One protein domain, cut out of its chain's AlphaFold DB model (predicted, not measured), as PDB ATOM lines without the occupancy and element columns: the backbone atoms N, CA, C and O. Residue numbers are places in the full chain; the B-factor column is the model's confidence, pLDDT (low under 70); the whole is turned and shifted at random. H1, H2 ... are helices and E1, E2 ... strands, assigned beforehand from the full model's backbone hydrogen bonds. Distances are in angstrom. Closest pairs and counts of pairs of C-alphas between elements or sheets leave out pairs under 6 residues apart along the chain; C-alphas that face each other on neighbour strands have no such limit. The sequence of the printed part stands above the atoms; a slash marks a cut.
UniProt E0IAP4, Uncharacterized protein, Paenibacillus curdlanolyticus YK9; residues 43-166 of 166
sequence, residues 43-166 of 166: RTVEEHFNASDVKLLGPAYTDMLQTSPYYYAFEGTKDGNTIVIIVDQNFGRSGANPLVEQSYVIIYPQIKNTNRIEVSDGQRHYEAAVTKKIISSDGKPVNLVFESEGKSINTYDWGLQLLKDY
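What this domain is: This is residues 43 to 166 of the 166 residues of an uncharacterized protein of Paenibacillus curdlanolyticus YK9 (UniProt E0IAP4). The domain is a twisted wall of six strands, E1 to E6, lying side by side in chain order, with the short helices H1 and H2 on one face and the helix H3 over E5 and E6 near the other edge. From E6 a long stretch without named elements, residues 132 to 145, runs back to the opposite edge, where residues 142 to 143 pair with the end of E1; a small hairpin of E7 and E8 then leads into H3. The printed part has 124 residues, with three named helices and eight named strands in the order H1 E1 E2 E3 H2 E4 E5 E6 E7 E8 H3; both sheets are antiparallel, and the class is mixed, helices and strands. The whole is compact, with a radius of gyration of the C-alphas of 13.8 A and spans of 42 by 31 by 28 A.

How they stand to each other: Begin with the large sheet, in the order E1, residues 52 to 61, E2, residues 71 to 78, E3, residues 81 to 88, E4, residues 103 to 108, E5, residues 114 to 121, and E6, residues 125 to 131. It holds two meanders, each strand the antiparallel neighbour of the one before: E1 E2 E3 and E4 E5 E6. Look for N 55 and O 75 between E1 and E2, 2.8 A apart, and N 74 and O 85 between E2 and E3, 2.8 A. E3 and E4 have N 86 and O 105 at 2.8 A, E4 and E5 have N 106 and O 118 at 2.8 A, and E5 and E6 have N 117 and O 128 at 2.8 A. E1 bends by 70 degrees at residue 58 and E2 by 57 degrees at residue 75. H1, residues 43 to 49, is on the sheet at a height of 8.2 A, over E2 and across the strands at 69 degrees to E2 on the local plane; its closest C-alphas to E1 are those of Glu 46 and Val 54, 5.8 A. H2, residues 98 to 102, is on the same face, over none of the strands; the C-alphas of Asp 88 in E3 and Val 100 are its closest pair with that strand, 6.4 A. H3, residues 155 to 164, is on the sheet at a height of 8.8 A, over E6 and only just over E5, where 3 of its C-alphas fall, and slantwise to the strands at 51 degrees to E6 on the local plane; its closest C-alphas to E6 are those of Tyr 126 and Leu 163, 6.3 A. E7, residues 146 to 148, and E8, residues 151 to 153, form a hairpin with N 153 and O 146 at 2.9 A; the closest C-alphas of E6 and E7 are those of Thr 131 and Ser 148, 6.6 A. In H1, H2 and H3 every O i to N i+4 pair is within hydrogen-bond range. H1 and H3 are apart.

Where its parts are: Find C-alpha 52 at (-7.340, 32.560, 49.900); from there E1 runs 23.1 A to C-alpha 61 at (-10.259, 45.850, 31.183). E2 measures 20.3 A, E3 22.5 A, E4 16.8 A, E5 22.3 A and E6 19.7 A from first to last C-alpha. H1 begins at C-alpha 43, (-15.496, 30.967, 45.876), and is 10.0 A long. H2 spans 6.3 A, E7 7.1 A and E8 6.3 A. H3, 14.1 A long, ends at C-alpha 164, (4.568, 31.869, 19.736).

The domain as a whole: The two C-alphas farthest apart are those of Ser 94 and Glu 149, 42.4 A. The printed part has no cut and ends at residue 166, the chain's last residue. The link from E6 to E7, 14 residues, is long. The mean pLDDT of the printed part is 72.7; it is under 70 at residues 95 to 96, 110 to 114 and 128 to 166.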
ATOM      1  N   ARG A  43     -15.795  32.362  45.529       94.88
ATOM      2  CA  ARG A  43     -15.496  30.967  45.876       94.88
ATOM      3  C   ARG A  43     -15.015  30.125  44.688       94.88
ATOM      4  O   ARG A  43     -14.162  29.266  44.855       94.88
ATOM      5  N   THR A  44     -15.561  30.339  43.493       93.75
ATOM      6  CA  THR A  44     -15.132  29.585  42.307       93.75
ATOM      7  C   THR A  44     -13.737  30.009  41.857       93.75
ATOM      8  O   THR A  44     -12.948  29.170  41.437       93.75
ATOM      9  N   VAL A  45     -13.415  31.297  41.980       93.50
ATOM     10  CA  VAL A  45     -12.065  31.821  41.732       93.50
ATOM     11  C   VAL A  45     -11.089  31.293  42.795       93.50
ATOM     12  O   VAL A  45     -10.012  30.816  42.454       93.50
ATOM     13  N   GLU A  46     -11.489  31.298  44.065       94.88
ATOM     14  CA  GLU A  46     -10.733  30.749  45.199       94.88
ATOM     15  C   GLU A  46     -10.350  29.278  44.977       94.88
ATOM     16  O   GLU A  46      -9.167  28.933  44.992       94.88
ATOM     17  N   GLU A  47     -11.343  28.434  44.679       94.81
ATOM     18  CA  GLU A  47     -11.164  26.999  44.432       94.81
ATOM     19  C   GLU A  47     -10.307  26.731  43.185       94.81
ATOM     20  O   GLU A  47      -9.444  25.855  43.214       94.81
ATOM     21  N   HIS A  48     -10.504  27.481  42.094       93.19
ATOM     22  CA  HIS A  48      -9.773  27.250  40.845       93.19
ATOM     23  C   HIS A  48      -8.287  27.617  40.953       93.19
ATOM     24  O   HIS A  48      -7.427  26.886  40.464       93.19
ATOM     25  N   PHE A  49      -7.968  28.742  41.599       92.88
ATOM     26  CA  PHE A  49      -6.595  29.252  41.663       92.88
ATOM     27  C   PHE A  49      -5.833  28.842  42.927       92.88
ATOM     28  O   PHE A  49      -4.674  29.238  43.079       92.88
ATOM     29  N   ASN A  50      -6.452  28.045  43.810       94.62
ATOM     30  CA  ASN A  50      -5.932  27.715  45.143       94.62
ATOM     31  C   ASN A  50      -5.479  28.975  45.906       94.62
ATOM     32  O   ASN A  50      -4.411  28.999  46.518       94.62
ATOM     33  N   ALA A  51      -6.268  30.045  45.802       92.81
ATOM     34  CA  ALA A  51      -6.028  31.306  46.496       92.81
ATOM     35  C   ALA A  51      -6.870  31.365  47.780       92.81
ATOM     36  O   ALA A  51      -7.847  30.639  47.898       92.81
ATOM     37  N   SER A  52      -6.514  32.225  48.732       95.44
ATOM     38  CA  SER A  52      -7.340  32.560  49.900       95.44
ATOM     39  C   SER A  52      -7.783  34.020  49.860       95.44
ATOM     40  O   SER A  52      -7.225  34.823  49.109       95.44
ATOM     41  N   ASP A  53      -8.778  34.365  50.682       90.94
ATOM     42  CA  ASP A  53      -9.250  35.745  50.883       90.94
ATOM     43  C   ASP A  53      -9.648  36.446  49.576       90.94
ATOM     44  O   ASP A  53      -9.422  37.644  49.392       90.94
ATOM     45  N   VAL A  54     -10.221  35.676  48.644       89.38
ATOM     46  CA  VAL A  54     -10.591  36.181  47.325       89.38
ATOM     47  C   VAL A  54     -11.739  37.176  47.450       89.38
ATOM     48  O   VAL A  54     -12.819  36.842  47.932       89.38
ATOM     49  N   LYS A  55     -11.514  38.398  46.966       84.69
ATOM     50  CA  LYS A  55     -12.464  39.508  47.010       84.69
ATOM     51  C   LYS A  55     -12.595  40.166  45.647       84.69
ATOM     52  O   LYS A  55     -11.602  40.539  45.023       84.69
ATOM     53  N   LEU A  56     -13.826  40.394  45.207       83.56
ATOM     54  CA  LEU A  56     -14.109  41.140  43.988       83.56
ATOM     55  C   LEU A  56     -13.630  42.597  44.111       83.56
ATOM     56  O   LEU A  56     -14.079  43.348  44.980       83.56
ATOM     57  N   LEU A  57     -12.769  43.017  43.184       77.88
ATOM     58  CA  LEU A  57     -12.373  44.418  43.011       77.88
ATOM     59  C   LEU A  57     -13.341  45.171  42.093       77.88
ATOM     60  O   LEU A  57     -13.554  46.370  42.260       77.88
ATOM     61  N   GLY A  58     -13.945  44.464  41.136       73.88
ATOM     62  CA  GLY A  58     -14.938  45.002  40.214       73.88
ATOM     63  C   GLY A  58     -14.654  44.618  38.764       73.88
ATOM     64  O   GLY A  58     -13.876  43.699  38.504       73.88
ATOM     65  N   PRO A  59     -15.292  45.295  37.795       79.50
ATOM     66  CA  PRO A  59     -15.000  45.083  36.386       79.50
ATOM     67  C   PRO A  59     -13.534  45.401  36.072       79.50
ATOM     68  O   PRO A  59     -12.928  46.278  36.695       79.50
ATOM     69  N   ALA A  60     -12.986  44.723  35.074       73.25
ATOM     70  CA  ALA A  60     -11.623  44.920  34.608       73.25
ATOM     71  C   ALA A  60     -11.580  45.052  33.087       73.25
ATOM     72  O   ALA A  60     -12.412  44.486  32.374       73.25
ATOM     73  N   TYR A  61     -10.583  45.789  32.602       72.25
ATOM     74  CA  TYR A  61     -10.259  45.850  31.183       72.25
ATOM     75  C   TYR A  61      -8.851  45.309  30.971       72.25
ATOM     76  O   TYR A  61      -7.895  45.760  31.604       72.25
ATOM     77  N   THR A  62      -8.754  44.335  30.074       71.81
ATOM     78  CA  THR A  62      -7.503  43.772  29.581       71.81
ATOM     79  C   THR A  62      -7.691  43.441  28.108       71.81
ATOM     80  O   THR A  62      -8.751  42.954  27.719       71.81
ATOM     81  N   ASP A  63      -6.695  43.744  27.284       71.94
ATOM     82  CA  ASP A  63      -6.640  43.262  25.902       71.94
ATOM     83  C   ASP A  63      -5.994  41.863  25.824       71.94
ATOM     84  O   ASP A  63      -6.148  41.193  24.813       71.94
ATOM     85  N   MET A  64      -5.360  41.368  26.900       71.19
ATOM     86  CA  MET A  64      -4.673  40.064  26.942       71.19
ATOM     87  C   MET A  64      -5.598  38.864  26.697       71.19
ATOM     88  O   MET A  64      -5.123  37.804  26.302       71.19
ATOM     89  N   LEU A  65      -6.903  39.017  26.934       75.19
ATOM     90  CA  LEU A  65      -7.910  37.977  26.744       75.19
ATOM     91  C   LEU A  65      -8.921  38.421  25.679       75.19
ATOM     92  O   LEU A  65      -9.366  39.571  25.672       75.19
ATOM     93  N   GLN A  66      -9.344  37.496  24.813       74.38
ATOM     94  CA  GLN A  66     -10.391  37.730  23.802       74.38
ATOM     95  C   GLN A  66     -11.591  36.779  23.928       74.38
ATOM     96  O   GLN A  66     -12.386  36.651  22.998       74.38
ATOM     97  N   THR A  67     -11.751  36.112  25.073       74.75
ATOM     98  CA  THR A  67     -12.850  35.159  25.277       74.75
ATOM     99  C   THR A  67     -14.207  35.829  25.448       74.75
ATOM    100  O   THR A  67     -15.212  35.261  25.021       74.75
ATOM    101  N   SER A  68     -14.246  37.040  26.015       73.62
ATOM    102  CA  SER A  68     -15.479  37.803  26.218       73.62
ATOM    103  C   SER A  68     -15.278  39.315  26.125       73.62
ATOM    104  O   SER A  68     -14.175  39.826  26.288       73.62
ATOM    105  N   PRO A  69     -16.371  40.075  25.930       74.31
ATOM    106  CA  PRO A  69     -16.341  41.534  26.006       74.31
ATOM    107  C   PRO A  69     -16.199  42.089  27.437       74.31
ATOM    108  O   PRO A  69     -15.983  43.290  27.591       74.31
ATOM    109  N   TYR A  70     -16.355  41.259  28.479       81.38
ATOM    110  CA  TYR A  70     -16.352  41.692  29.879       81.38
ATOM    111  C   TYR A  70     -15.535  40.754  30.770       81.38
ATOM    112  O   TYR A  70     -15.688  39.533  30.704       81.38
ATOM    113  N   TYR A  71     -14.740  41.362  31.650       86.31
ATOM    114  CA  TYR A  71     -13.879  40.690  32.617       86.31
ATOM    115  C   TYR A  71     -14.058  41.296  34.009       86.31
ATOM    116  O   TYR A  71     -14.477  42.450  34.154       86.31
ATOM    117  N   TYR A  72     -13.709  40.525  35.036       86.38
ATOM    118  CA  TYR A  72     -13.751  40.946  36.434       86.38
ATOM    119  C   TYR A  72     -12.411  40.687  37.109       86.38
ATOM    120  O   TYR A  72     -11.802  39.643  36.890       86.38
ATOM    121  N   ALA A  73     -11.973  41.646  37.925       87.00
ATOM    122  CA  ALA A  73     -10.779  41.543  38.746       87.00
ATOM    123  C   ALA A  73     -11.137  41.149  40.178       87.00
ATOM    124  O   ALA A  73     -12.073  41.689  40.776       87.00
ATOM    125  N   PHE A  74     -10.323  40.272  40.739       87.19
ATOM    126  CA  PHE A  74     -10.363  39.821  42.118       87.19
ATOM    127  C   PHE A  74      -8.989  40.039  42.744       87.19
ATOM    128  O   PHE A  74      -7.968  39.870  42.084       87.19
ATOM    129  N   GLU A  75      -8.961  40.416  44.010       84.56
ATOM    130  CA  GLU A  75      -7.770  40.357  44.850       84.56
ATOM    131  C   GLU A  75      -7.812  39.051  45.633       84.56
ATOM    132  O   GLU A  75      -8.887  38.631  46.048       84.56
ATOM    133  N   GLY A  76      -6.674  38.399  45.832       84.94
ATOM    134  CA  GLY A  76      -6.575  37.218  46.685       84.94
ATOM    135  C   GLY A  76      -5.149  37.004  47.164       84.94
ATOM    136  O   GLY A  76      -4.246  37.761  46.810       84.94
ATOM    137  N   THR A  77      -4.930  35.956  47.948       87.81
ATOM    138  CA  THR A  77      -3.605  35.566  48.438       87.81
ATOM    139  C   THR A  77      -3.235  34.191  47.897       87.81
ATOM    140  O   THR A  77      -3.966  33.228  48.094       87.81
ATOM    141  N   LYS A  78      -2.086  34.074  47.229       89.50
ATOM    142  CA  LYS A  78      -1.547  32.805  46.711       89.50
ATOM    143  C   LYS A  78      -0.072  32.709  47.074       89.50
ATOM    144  O   LYS A  78       0.675  33.672  46.901       89.50
ATOM    145  N   ASP A  79       0.339  31.572  47.628       88.38
ATOM    146  CA  ASP A  79       1.718  31.332  48.084       88.38
ATOM    147  C   ASP A  79       2.249  32.424  49.040       88.38
ATOM    148  O   ASP A  79       3.414  32.815  48.984       88.38
ATOM    149  N   GLY A  80       1.371  32.974  49.890       83.62
ATOM    150  CA  GLY A  80       1.701  34.052  50.832       83.62
ATOM    151  C   GLY A  80       1.845  35.449  50.212       83.62
ATOM    152  O   GLY A  80       2.241  36.376  50.915       83.62
ATOM    153  N   ASN A  81       1.524  35.621  48.928       81.38
ATOM    154  CA  ASN A  81       1.576  36.905  48.228       81.38
ATOM    155  C   ASN A  81       0.174  37.362  47.829       81.38
ATOM    156  O   ASN A  81      -0.622  36.561  47.339       81.38
ATOM    157  N   THR A  82      -0.106  38.659  47.972       81.75
ATOM    158  CA  THR A  82      -1.292  39.271  47.362       81.75
ATOM    159  C   THR A  82      -1.173  39.188  45.844       81.75
ATOM    160  O   THR A  82      -0.124  39.508  45.287       81.75
ATOM    161  N   ILE A  83      -2.238  38.767  45.175       83.69
ATOM    162  CA  ILE A  83      -2.339  38.652  43.723       83.69
ATOM    163  C   ILE A  83      -3.608  39.333  43.224       83.69
ATOM    164  O   ILE A  83      -4.595  39.448  43.951       83.69
ATOM    165  N   VAL A  84      -3.588  39.753  41.961       86.75
ATOM    166  CA  VAL A  84      -4.788  40.192  41.241       86.75
ATOM    167  C   VAL A  84      -5.108  39.156  40.177       86.75
ATOM    168  O   VAL A  84      -4.259  38.844  39.350       86.75
ATOM    169  N   ILE A  85      -6.326  38.634  40.193       89.50
ATOM    170  CA  ILE A  85      -6.820  37.624  39.259       89.50
ATOM    171  C   ILE A  85      -7.867  38.285  38.372       89.50
ATOM    172  O   ILE A  85      -8.801  38.900  38.879       89.50
ATOM    173  N   ILE A  86      -7.743  38.151  37.057       89.62
ATOM    174  CA  ILE A  86      -8.743  38.603  36.095       89.62
ATOM    175  C   ILE A  86      -9.266  37.411  35.324       89.62
ATOM    176  O   ILE A  86      -8.497  36.657  34.729       89.62
ATOM    177  N   VAL A  87     -10.586  37.287  35.318       91.56
ATOM    178  CA  VAL A  87     -11.304  36.211  34.638       91.56
ATOM    179  C   VAL A  87     -12.473  36.759  33.832       91.56
ATOM    180  O   VAL A  87     -12.967  37.868  34.063       91.56
ATOM    181  N   ASP A  88     -12.913  35.956  32.874       91.12
ATOM    182  CA  ASP A  88     -14.117  36.175  32.079       91.12
ATOM    183  C   ASP A  88     -15.376  36.273  32.958       91.12
ATOM    184  O   ASP A  88     -15.502  35.575  33.963       91.12
ATOM    185  N   GLN A  89     -16.352  37.092  32.558       88.50
ATOM    186  CA  GLN A  89     -17.664  37.167  33.218       88.50
ATOM    187  C   GLN A  89     -18.347  35.793  33.401       88.50
ATOM    188  O   GLN A  89     -19.047  35.560  34.386       88.50
ATOM    189  N   ASN A  90     -18.136  34.858  32.474       88.69
ATOM    190  CA  ASN A  90     -18.744  33.528  32.486       88.69
ATOM    191  C   ASN A  90     -17.906  32.472  33.223       88.69
ATOM    192  O   ASN A  90     -18.280  31.299  33.216       88.69
ATOM    193  N   PHE A  91     -16.800  32.860  33.859       90.81
ATOM    194  CA  PHE A  91     -15.927  31.949  34.590       90.81
ATOM    195  C   PHE A  91     -16.684  31.168  35.676       90.81
ATOM    196  O   PHE A  91     -17.434  31.745  36.473       90.81
ATOM    197  N   GLY A  92     -16.495  29.845  35.708       85.75
ATOM    198  CA  GLY A  92     -17.111  28.972  36.705       85.75
ATOM    199  C   GLY A  92     -18.599  28.691  36.488       85.75
ATOM    200  O   GLY A  92     -19.289  28.244  37.412       85.75
ATOM    201  N   ARG A  93     -19.149  29.026  35.313       84.19
ATOM    202  CA  ARG A  93     -20.559  28.785  34.994       84.19
ATOM    203  C   ARG A  93     -20.744  27.468  34.255       84.19
ATOM    204  O   ARG A  93     -20.106  27.192  33.247       84.19
ATOM    205  N   SER A  94     -21.749  26.713  34.691       70.25
ATOM    206  CA  SER A  94     -22.208  25.514  33.990       70.25
ATOM    207  C   SER A  94     -22.538  25.824  32.526       70.25
ATOM    208  O   SER A  94     -23.381  26.677  32.247       70.25
ATOM    209  N   GLY A  95     -21.908  25.099  31.602       68.62
ATOM    210  CA  GLY A  95     -22.092  25.277  30.158       68.62
ATOM    211  C   GLY A  95     -21.234  26.380  29.533       68.62
ATOM    212  O   GLY A  95     -21.370  26.624  28.334       68.62
ATOM    213  N   ALA A  96     -20.353  27.031  30.301       68.81
ATOM    214  CA  ALA A  96     -19.296  27.853  29.729       68.81
ATOM    215  C   ALA A  96     -18.355  26.979  28.883       68.81
ATOM    216  O   ALA A  96     -18.136  25.798  29.166       68.81
ATOM    217  N   ASN A  97     -17.813  27.562  27.814       76.19
ATOM    218  CA  ASN A  97     -16.781  26.911  27.018       76.19
ATOM    219  C   ASN A  97     -15.579  26.603  27.936       76.19
ATOM    220  O   ASN A  97     -15.161  27.512  28.650       76.19
ATOM    221  N   PRO A  98     -14.992  25.391  27.922       78.62
ATOM    222  CA  PRO A  98     -13.795  25.081  28.709       78.62
ATOM    223  C   PRO A  98     -12.663  26.106  28.546       78.62
ATOM    224  O   PRO A  98     -11.958  26.398  29.506       78.62
ATOM    225  N   LEU A  99     -12.552  26.727  27.364       80.56
ATOM    226  CA  LEU A  99     -11.595  27.806  27.107       80.56
ATOM    227  C   LEU A  99     -11.815  29.028  28.007       80.56
ATOM    228  O   LEU A  99     -10.852  29.676  28.387       80.56
ATOM    229  N   VAL A 100     -13.062  29.336  28.369       83.62
ATOM    230  CA  VAL A 100     -13.419  30.468  29.240       83.62
ATOM    231  C   VAL A 100     -12.951  30.228  30.672       83.62
ATOM    232  O   VAL A 100     -12.413  31.136  31.295       83.62
ATOM    233  N   GLU A 101     -13.131  29.015  31.196       82.44
ATOM    234  CA  GLU A 101     -12.664  28.669  32.547       82.44
ATOM    235  C   GLU A 101     -11.145  28.524  32.626       82.44
ATOM    236  O   GLU A 101     -10.575  28.621  33.705       82.44
ATOM    237  N   GLN A 102     -10.480  28.308  31.495       85.12
ATOM    238  CA  GLN A 102      -9.025  28.224  31.420       85.12
ATOM    239  C   GLN A 102      -8.381  29.551  30.995       85.12
ATOM    240  O   GLN A 102      -7.157  29.643  30.995       85.12
ATOM    241  N   SER A 103      -9.172  30.569  30.640       87.00
ATOM    242  CA  SER A 103      -8.673  31.884  30.234       87.00
ATOM    243  C   SER A 103      -8.630  32.850  31.405       87.00
ATOM    244  O   SER A 103      -9.666  33.206  31.973       87.00
ATOM    245  N   TYR A 104      -7.431  33.299  31.760       90.50
ATOM    246  CA  TYR A 104      -7.219  34.155  32.918       90.50
ATOM    247  C   TYR A 104      -5.932  34.971  32.811       90.50
ATOM    248  O   TYR A 104      -5.022  34.662  32.044       90.50
ATOM    249  N   VAL A 105      -5.845  36.005  33.646       87.56
ATOM    250  CA  VAL A 105      -4.615  36.755  33.919       87.56
ATOM    251  C   VAL A 105      -4.408  36.787  35.431       87.56
ATOM    252  O   VAL A 105      -5.291  37.241  36.154       87.56
ATOM    253  N   ILE A 106      -3.251  36.349  35.924       88.38
ATOM    254  CA  ILE A 106      -2.829  36.539  37.318       88.38
ATOM    255  C   ILE A 106      -1.660  37.510  37.339       88.38
ATOM    256  O   ILE A 106      -0.654  37.323  36.659       88.38
ATOM    257  N   ILE A 107      -1.767  38.542  38.163       83.12
ATOM    258  CA  ILE A 107      -0.691  39.483  38.441       83.12
ATOM    259  C   ILE A 107      -0.194  39.228  39.853       83.12
ATOM    260  O   ILE A 107      -0.969  39.237  40.806       83.12
ATOM    261  N   TYR A 108       1.116  39.080  39.970       83.81
ATOM    262  CA  TYR A 108       1.870  39.042  41.211       83.81
ATOM    263  C   TYR A 108       2.573  40.400  41.373       83.81
ATOM    264  O   TYR A 108       3.648  40.603  40.786       83.81
ATOM    265  N   PRO A 109       1.980  41.359  42.110       70.25
ATOM    266  CA  PRO A 109       2.598  42.650  42.359       70.25
ATOM    267  C   PRO A 109       3.892  42.454  43.151       70.25
ATOM    268  O   PRO A 109       3.894  41.759  44.166       70.25
ATOM    269  N   GLN A 110       4.997  43.069  42.722       67.81
ATOM    270  CA  GLN A 110       6.230  43.072  43.516       67.81
ATOM    271  C   GLN A 110       6.617  44.484  43.949       67.81
ATOM    272  O   GLN A 110       6.422  45.464  43.237       67.81
ATOM    273  N   ILE A 111       7.262  44.567  45.115       55.50
ATOM    274  CA  ILE A 111       7.686  45.819  45.768       55.50
ATOM    275  C   ILE A 111       8.719  46.606  44.921       55.50
ATOM    276  O   ILE A 111       8.960  47.784  45.170       55.50
ATOM    277  N   LYS A 112       9.326  45.993  43.891       56.34
ATOM    278  CA  LYS A 112      10.423  46.566  43.085       56.34
ATOM    279  C   LYS A 112      10.052  46.895  41.628       56.34
ATOM    280  O   LYS A 112      10.848  46.648  40.731       56.34
ATOM    281  N   ASN A 113       8.876  47.480  41.388       57.06
ATOM    282  CA  ASN A 113       8.392  47.974  40.078       57.06
ATOM    283  C   ASN A 113       8.216  46.934  38.953       57.06
ATOM    284  O   ASN A 113       7.721  47.290  37.883       57.06
ATOM    285  N   THR A 114       8.575  45.672  39.172       65.12
ATOM    286  CA  THR A 114       8.414  44.583  38.205       65.12
ATOM    287  C   THR A 114       7.365  43.612  38.715       65.12
ATOM    288  O   THR A 114       7.591  42.922  39.701       65.12
ATOM    289  N   ASN A 115       6.218  43.542  38.052       71.88
ATOM    290  CA  ASN A 115       5.193  42.556  38.373       71.88
ATOM    291  C   ASN A 115       5.466  41.287  37.568       71.88
ATOM    292  O   ASN A 115       5.817  41.367  36.388       71.88
ATOM    293  N   ARG A 116       5.270  40.118  38.179       77.56
ATOM    294  CA  ARG A 116       5.151  38.874  37.411       77.56
ATOM    295  C   ARG A 116       3.705  38.744  36.955       77.56
ATOM    296  O   ARG A 116       2.794  38.977  37.747       77.56
ATOM    297  N   ILE A 117       3.503  38.374  35.701       78.75
ATOM    298  CA  ILE A 117       2.186  38.100  35.138       78.75
ATOM    299  C   ILE A 117       2.184  36.700  34.572       78.75
ATOM    300  O   ILE A 117       3.126  36.298  33.894       78.75
ATOM    301  N   GLU A 118       1.109  35.997  34.865       84.62
ATOM    302  CA  GLU A 118       0.749  34.703  34.322       84.62
ATOM    303  C   GLU A 118      -0.514  34.903  33.485       84.62
ATOM    304  O   GLU A 118      -1.477  35.509  33.957       84.62
ATOM    305  N   VAL A 119      -0.508  34.446  32.238       83.62
ATOM    306  CA  VAL A 119      -1.664  34.552  31.344       83.62
ATOM    307  C   VAL A 119      -1.913  33.203  30.698       83.62
ATOM    308  O   VAL A 119      -0.986  32.554  30.211       83.62
ATOM    309  N   SER A 120      -3.183  32.824  30.652       84.75
ATOM    310  CA  SER A 120      -3.665  31.674  29.902       84.75
ATOM    311  C   SER A 120      -4.808  32.114  28.991       84.75
ATOM    312  O   SER A 120      -5.703  32.834  29.433       84.75
ATOM    313  N   ASP A 121      -4.788  31.687  27.727       77.00
ATOM    314  CA  ASP A 121      -5.881  31.876  26.751       77.00
ATOM    315  C   ASP A 121      -6.788  30.632  26.634       77.00
ATOM    316  O   ASP A 121      -7.603  30.496  25.715       77.00
ATOM    317  N   GLY A 122      -6.611  29.686  27.559       77.25
ATOM    318  CA  GLY A 122      -7.287  28.396  27.581       77.25
ATOM    319  C   GLY A 122      -6.688  27.334  26.660       77.25
ATOM    320  O   GLY A 122      -7.121  26.187  26.695       77.25
ATOM    321  N   GLN A 123      -5.684  27.666  25.851       74.81
ATOM    322  CA  GLN A 123      -4.939  26.692  25.041       74.81
ATOM    323  C   GLN A 123      -3.453  26.692  25.369       74.81
ATOM    324  O   GLN A 123      -2.796  25.653  25.284       74.81
ATOM    325  N   ARG A 124      -2.920  27.857  25.718       72.31
ATOM    326  CA  ARG A 124      -1.518  28.076  26.021       72.31
ATOM    327  C   ARG A 124      -1.383  28.960  27.250       72.31
ATOM    328  O   ARG A 124      -2.238  29.787  27.551       72.31
ATOM    329  N   HIS A 125      -0.256  28.781  27.923       78.81
ATOM    330  CA  HIS A 125       0.122  29.482  29.142       78.81
ATOM    331  C   HIS A 125       1.455  30.181  28.912       78.81
ATOM    332  O   HIS A 125       2.377  29.565  28.374       78.81
ATOM    333  N   TYR A 126       1.581  31.429  29.353       73.88
ATOM    334  CA  TYR A 126       2.875  32.101  29.430       73.88
ATOM    335  C   TYR A 126       3.031  32.910  30.713       73.88
ATOM    336  O   TYR A 126       2.069  33.405  31.302       73.88
ATOM    337  N   GLU A 127       4.289  33.082  31.109       71.75
ATOM    338  CA  GLU A 127       4.690  33.930  32.223       71.75
ATOM    339  C   GLU A 127       5.675  34.990  31.747       71.75
ATOM    340  O   GLU A 127       6.583  34.720  30.960       71.75
ATOM    341  N   ALA A 128       5.513  36.208  32.251       64.12
ATOM    342  CA  ALA A 128       6.399  37.313  31.935       64.12
ATOM    343  C   ALA A 128       6.596  38.240  33.135       64.12
ATOM    344  O   ALA A 128       5.688  38.484  33.928       64.12
ATOM    345  N   ALA A 129       7.800  38.795  33.250       62.41
ATOM    346  CA  ALA A 129       8.098  39.882  34.170       62.41
ATOM    347  C   ALA A 129       7.916  41.212  33.429       62.41
ATOM    348  O   ALA A 129       8.635  41.490  32.471       62.41
ATOM    349  N   VAL A 130       6.965  42.036  33.863       61.62
ATOM    350  CA  VAL A 130       6.717  43.356  33.272       61.62
ATOM    351  C   VAL A 130       6.911  44.461  34.283       61.62
ATOM    352  O   VAL A 130       6.366  44.455  35.386       61.62
ATOM    353  N   THR A 131       7.680  45.462  33.881       58.38
ATOM    354  CA  THR A 131       7.863  46.691  34.645       58.38
ATOM    355  C   THR A 131       6.592  47.517  34.533       58.38
ATOM    356  O   THR A 131       6.396  48.119  33.483       58.38
ATOM    357  N   LYS A 132       5.689  47.529  35.535       54.66
ATOM    358  CA  LYS A 132       4.410  48.226  35.318       54.66
ATOM    359  C   LYS A 132       3.541  48.719  36.467       54.66
ATOM    360  O   LYS A 132       3.419  48.121  37.527       54.66
ATOM    361  N   LYS A 133       2.872  49.834  36.142       49.62
ATOM    362  CA  LYS A 133       1.925  50.629  36.928       49.62
ATOM    363  C   LYS A 133       0.494  50.132  36.700       49.62
ATOM    364  O   LYS A 133      -0.077  50.378  35.641       49.62
ATOM    365  N   ILE A 134      -0.087  49.463  37.696       51.41
ATOM    366  CA  ILE A 134      -1.538  49.234  37.761       51.41
ATOM    367  C   ILE A 134      -2.179  50.606  38.009       51.41
ATOM    368  O   ILE A 134      -1.897  51.239  39.028       51.41
ATOM    369  N   ILE A 135      -2.984  51.117  37.072       49.06
ATOM    370  CA  ILE A 135      -3.739  52.356  37.302       49.06
ATOM    371  C   ILE A 135      -5.051  51.968  37.979       49.06
ATOM    372  O   ILE A 135      -6.074  51.758  37.331       49.06
ATOM    373  N   SER A 136      -5.008  51.868  39.303       45.88
ATOM    374  CA  SER A 136      -6.211  51.886  40.131       45.88
ATOM    375  C   SER A 136      -6.760  53.315  40.113       45.88
ATOM    376  O   SER A 136      -6.038  54.252  40.453       45.88
ATOM    377  N   SER A 137      -8.002  53.516  39.670       39.81
ATOM    378  CA  SER A 137      -8.640  54.839  39.648       39.81
ATOM    379  C   SER A 137      -9.923  54.803  40.466       39.81
ATOM    380  O   SER A 137     -10.763  53.941  40.237       39.81
ATOM    381  N   ASP A 138     -10.043  55.756  41.394       38.69
ATOM    382  CA  ASP A 138     -11.201  56.092  42.234       38.69
ATOM    383  C   ASP A 138     -12.564  55.651  41.658       38.69
ATOM    384  O   ASP A 138     -13.228  56.387  40.925       38.69
ATOM    385  N   GLY A 139     -12.984  54.425  41.988       40.59
ATOM    386  CA  GLY A 139     -14.298  53.876  41.632       40.59
ATOM    387  C   GLY A 139     -14.497  53.464  40.165       40.59
ATOM    388  O   GLY A 139     -15.638  53.239  39.760       40.59
ATOM    389  N   LYS A 140     -13.432  53.358  39.357       40.59
ATOM    390  CA  LYS A 140     -13.474  52.882  37.961       40.59
ATOM    391  C   LYS A 140     -12.810  51.503  37.808       40.59
ATOM    392  O   LYS A 140     -11.959  51.154  38.622       40.59
ATOM    393  N   PRO A 141     -13.178  50.728  36.765       46.88
ATOM    394  CA  PRO A 141     -12.606  49.410  36.484       46.88
ATOM    395  C   PRO A 141     -11.076  49.417  36.491       46.88
ATOM    396  O   PRO A 141     -10.470  50.374  35.999       46.88
ATOM    397  N   VAL A 142     -10.462  48.351  37.011       55.72
ATOM    398  CA  VAL A 142      -9.000  48.193  37.005       55.72
ATOM    399  C   VAL A 142      -8.551  48.132  35.548       55.72
ATOM    400  O   VAL A 142      -8.843  47.167  34.841       55.72
ATOM    401  N   ASN A 143      -7.893  49.195  35.078       57.25
ATOM    402  CA  ASN A 143      -7.351  49.236  33.730       57.25
ATOM    403  C   ASN A 143      -5.897  48.775  33.784       57.25
ATOM    404  O   ASN A 143      -5.012  49.496  34.264       57.25
ATOM    405  N   LEU A 144      -5.663  47.552  33.317       57.03
ATOM    406  CA  LEU A 144      -4.323  47.018  33.166       57.03
ATOM    407  C   LEU A 144      -3.731  47.523  31.858       57.03
ATOM    408  O   LEU A 144      -3.794  46.876  30.821       57.03
ATOM    409  N   VAL A 145      -3.134  48.703  31.893       57.41
ATOM    410  CA  VAL A 145      -2.257  49.113  30.795       57.41
ATOM    411  C   VAL A 145      -0.913  48.440  31.061       57.41
ATOM    412  O   VAL A 145      -0.512  48.571  32.209       57.41
ATOM    413  N   PHE A 146      -0.253  47.841  30.043       59.88
ATOM    414  CA  PHE A 146       1.178  47.468  29.755       59.88
ATOM    415  C   PHE A 146       2.150  48.631  29.444       59.88
ATOM    416  O   PHE A 146       1.716  49.488  28.695       59.88
ATOM    417  N   GLU A 147       3.367  48.803  29.982       57.72
ATOM    418  CA  GLU A 147       4.372  49.790  29.502       57.72
ATOM    419  C   GLU A 147       5.744  49.140  29.569       57.72
ATOM    420  O   GLU A 147       6.077  48.490  30.553       57.72
ATOM    421  N   SER A 148       6.538  49.347  28.527       57.03
ATOM    422  CA  SER A 148       7.960  49.025  28.497       57.03
ATOM    423  C   SER A 148       8.682  50.234  27.925       57.03
ATOM    424  O   SER A 148       8.197  50.848  26.974       57.03
ATOM    425  N   GLU A 149       9.799  50.624  28.540       64.94
ATOM    426  CA  GLU A 149      10.637  51.744  28.074       64.94
ATOM    427  C   GLU A 149       9.858  53.062  27.843       64.94
ATOM    428  O   GLU A 149      10.173  53.852  26.955       64.94
ATOM    429  N   GLY A 150       8.810  53.307  28.638       59.00
ATOM    430  CA  GLY A 150       7.981  54.516  28.548       59.00
ATOM    431  C   GLY A 150       6.939  54.523  27.421       59.00
ATOM    432  O   GLY A 150       6.312  55.556  27.191       59.00
ATOM    433  N   LYS A 151       6.723  53.399  26.724       57.84
ATOM    434  CA  LYS A 151       5.647  53.229  25.733       57.84
ATOM    435  C   LYS A 151       4.603  52.242  26.233       57.84
ATOM    436  O   LYS A 151       4.964  51.176  26.727       57.84
ATOM    437  N   SER A 152       3.321  52.564  26.043       62.88
ATOM    438  CA  SER A 152       2.238  51.610  26.284       62.88
ATOM    439  C   SER A 152       2.357  50.420  25.335       62.88
ATOM    440  O   SER A 152       2.510  50.596  24.127       62.88
ATOM    441  N   ILE A 153       2.287  49.218  25.892       58.47
ATOM    442  CA  ILE A 153       2.321  47.959  25.150       58.47
ATOM    443  C   ILE A 153       0.874  47.550  24.865       58.47
ATOM    444  O   ILE A 153       0.056  47.568  25.784       58.47
ATOM    445  N   ASN A 154       0.575  47.163  23.621       62.84
ATOM    446  CA  ASN A 154      -0.613  46.361  23.321       62.84
ATOM    447  C   ASN A 154      -0.375  44.973  23.914       62.84
ATOM    448  O   ASN A 154       0.484  44.231  23.424       62.84
ATOM    449  N   THR A 155      -1.060  44.654  25.008       61.38
ATOM    450  CA  THR A 155      -0.726  43.453  25.769       61.38
ATOM    451  C   THR A 155      -1.320  42.173  25.224       61.38
ATOM    452  O   THR A 155      -0.797  41.107  25.542       61.38
ATOM    453  N   TYR A 156      -2.269  42.281  24.298       55.88
ATOM    454  CA  TYR A 156      -2.682  41.165  23.461       55.88
ATOM    455  C   TYR A 156      -1.571  40.730  22.503       55.88
ATOM    456  O   TYR A 156      -1.137  39.583  22.536       55.88
ATOM    457  N   ASP A 157      -1.072  41.652  21.673       56.56
ATOM    458  CA  ASP A 157      -0.071  41.337  20.645       56.56
ATOM    459  C   ASP A 157       1.246  40.875  21.273       56.56
ATOM    460  O   ASP A 157       1.886  39.937  20.795       56.56
ATOM    461  N   TRP A 158       1.627  41.507  22.384       58.81
ATOM    462  CA  TRP A 158       2.785  41.110  23.174       58.81
ATOM    463  C   TRP A 158       2.606  39.725  23.813       58.81
ATOM    464  O   TRP A 158       3.521  38.905  23.747       58.81
ATOM    465  N   GLY A 159       1.423  39.425  24.358       50.25
ATOM    466  CA  GLY A 159       1.092  38.091  24.862       50.25
ATOM    467  C   GLY A 159       1.124  37.020  23.773       50.25
ATOM    468  O   GLY A 159       1.764  35.984  23.935       50.25
ATOM    469  N   LEU A 160       0.528  37.303  22.613       53.03
ATOM    470  CA  LEU A 160       0.571  36.427  21.442       53.03
ATOM    471  C   LEU A 160       1.993  36.176  20.938       53.03
ATOM    472  O   LEU A 160       2.267  35.094  20.422       53.03
ATOM    473  N   GLN A 161       2.883  37.164  21.024       56.31
ATOM    474  CA  GLN A 161       4.282  36.990  20.650       56.31
ATOM    475  C   GLN A 161       4.976  36.011  21.602       56.31
ATOM    476  O   GLN A 161       5.553  35.030  21.142       56.31
ATOM    477  N   LEU A 162       4.825  36.205  22.913       53.00
ATOM    478  CA  LEU A 162       5.383  35.296  23.917       53.00
ATOM    479  C   LEU A 162       4.831  33.872  23.784       53.00
ATOM    480  O   LEU A 162       5.575  32.908  23.923       53.00
ATOM    481  N   LEU A 163       3.549  33.733  23.442       45.47
ATOM    482  CA  LEU A 163       2.904  32.444  23.183       45.47
ATOM    483  C   LEU A 163       3.388  31.730  21.918       45.47
ATOM    484  O   LEU A 163       3.141  30.533  21.781       45.47
ATOM    485  N   LYS A 164       3.983  32.446  20.959       48.56
ATOM    486  CA  LYS A 164       4.568  31.869  19.736       48.56
ATOM    487  C   LYS A 164       6.027  31.467  19.920       48.56
ATOM    488  O   LYS A 164       6.506  30.633  19.158       48.56
ATOM    489  N   ASP A 165       6.700  32.079  20.888       42.59
ATOM    490  CA  ASP A 165       8.109  31.836  21.198       42.59
ATOM    491  C   ASP A 165       8.314  30.605  22.117       42.59
ATOM    492  O   ASP A 165       9.452  30.168  22.297       42.59
ATOM    493  N   TYR A 166       7.224  30.029  22.647       37.75
ATOM    494  CA  TYR A 166       7.150  28.739  23.355       37.75
ATOM    495  C   TYR A 166       6.448  27.667  22.505       37.75
ATOM    496  O   TYR A 166       6.860  26.489  22.610       37.75
TER     497      TYR A 166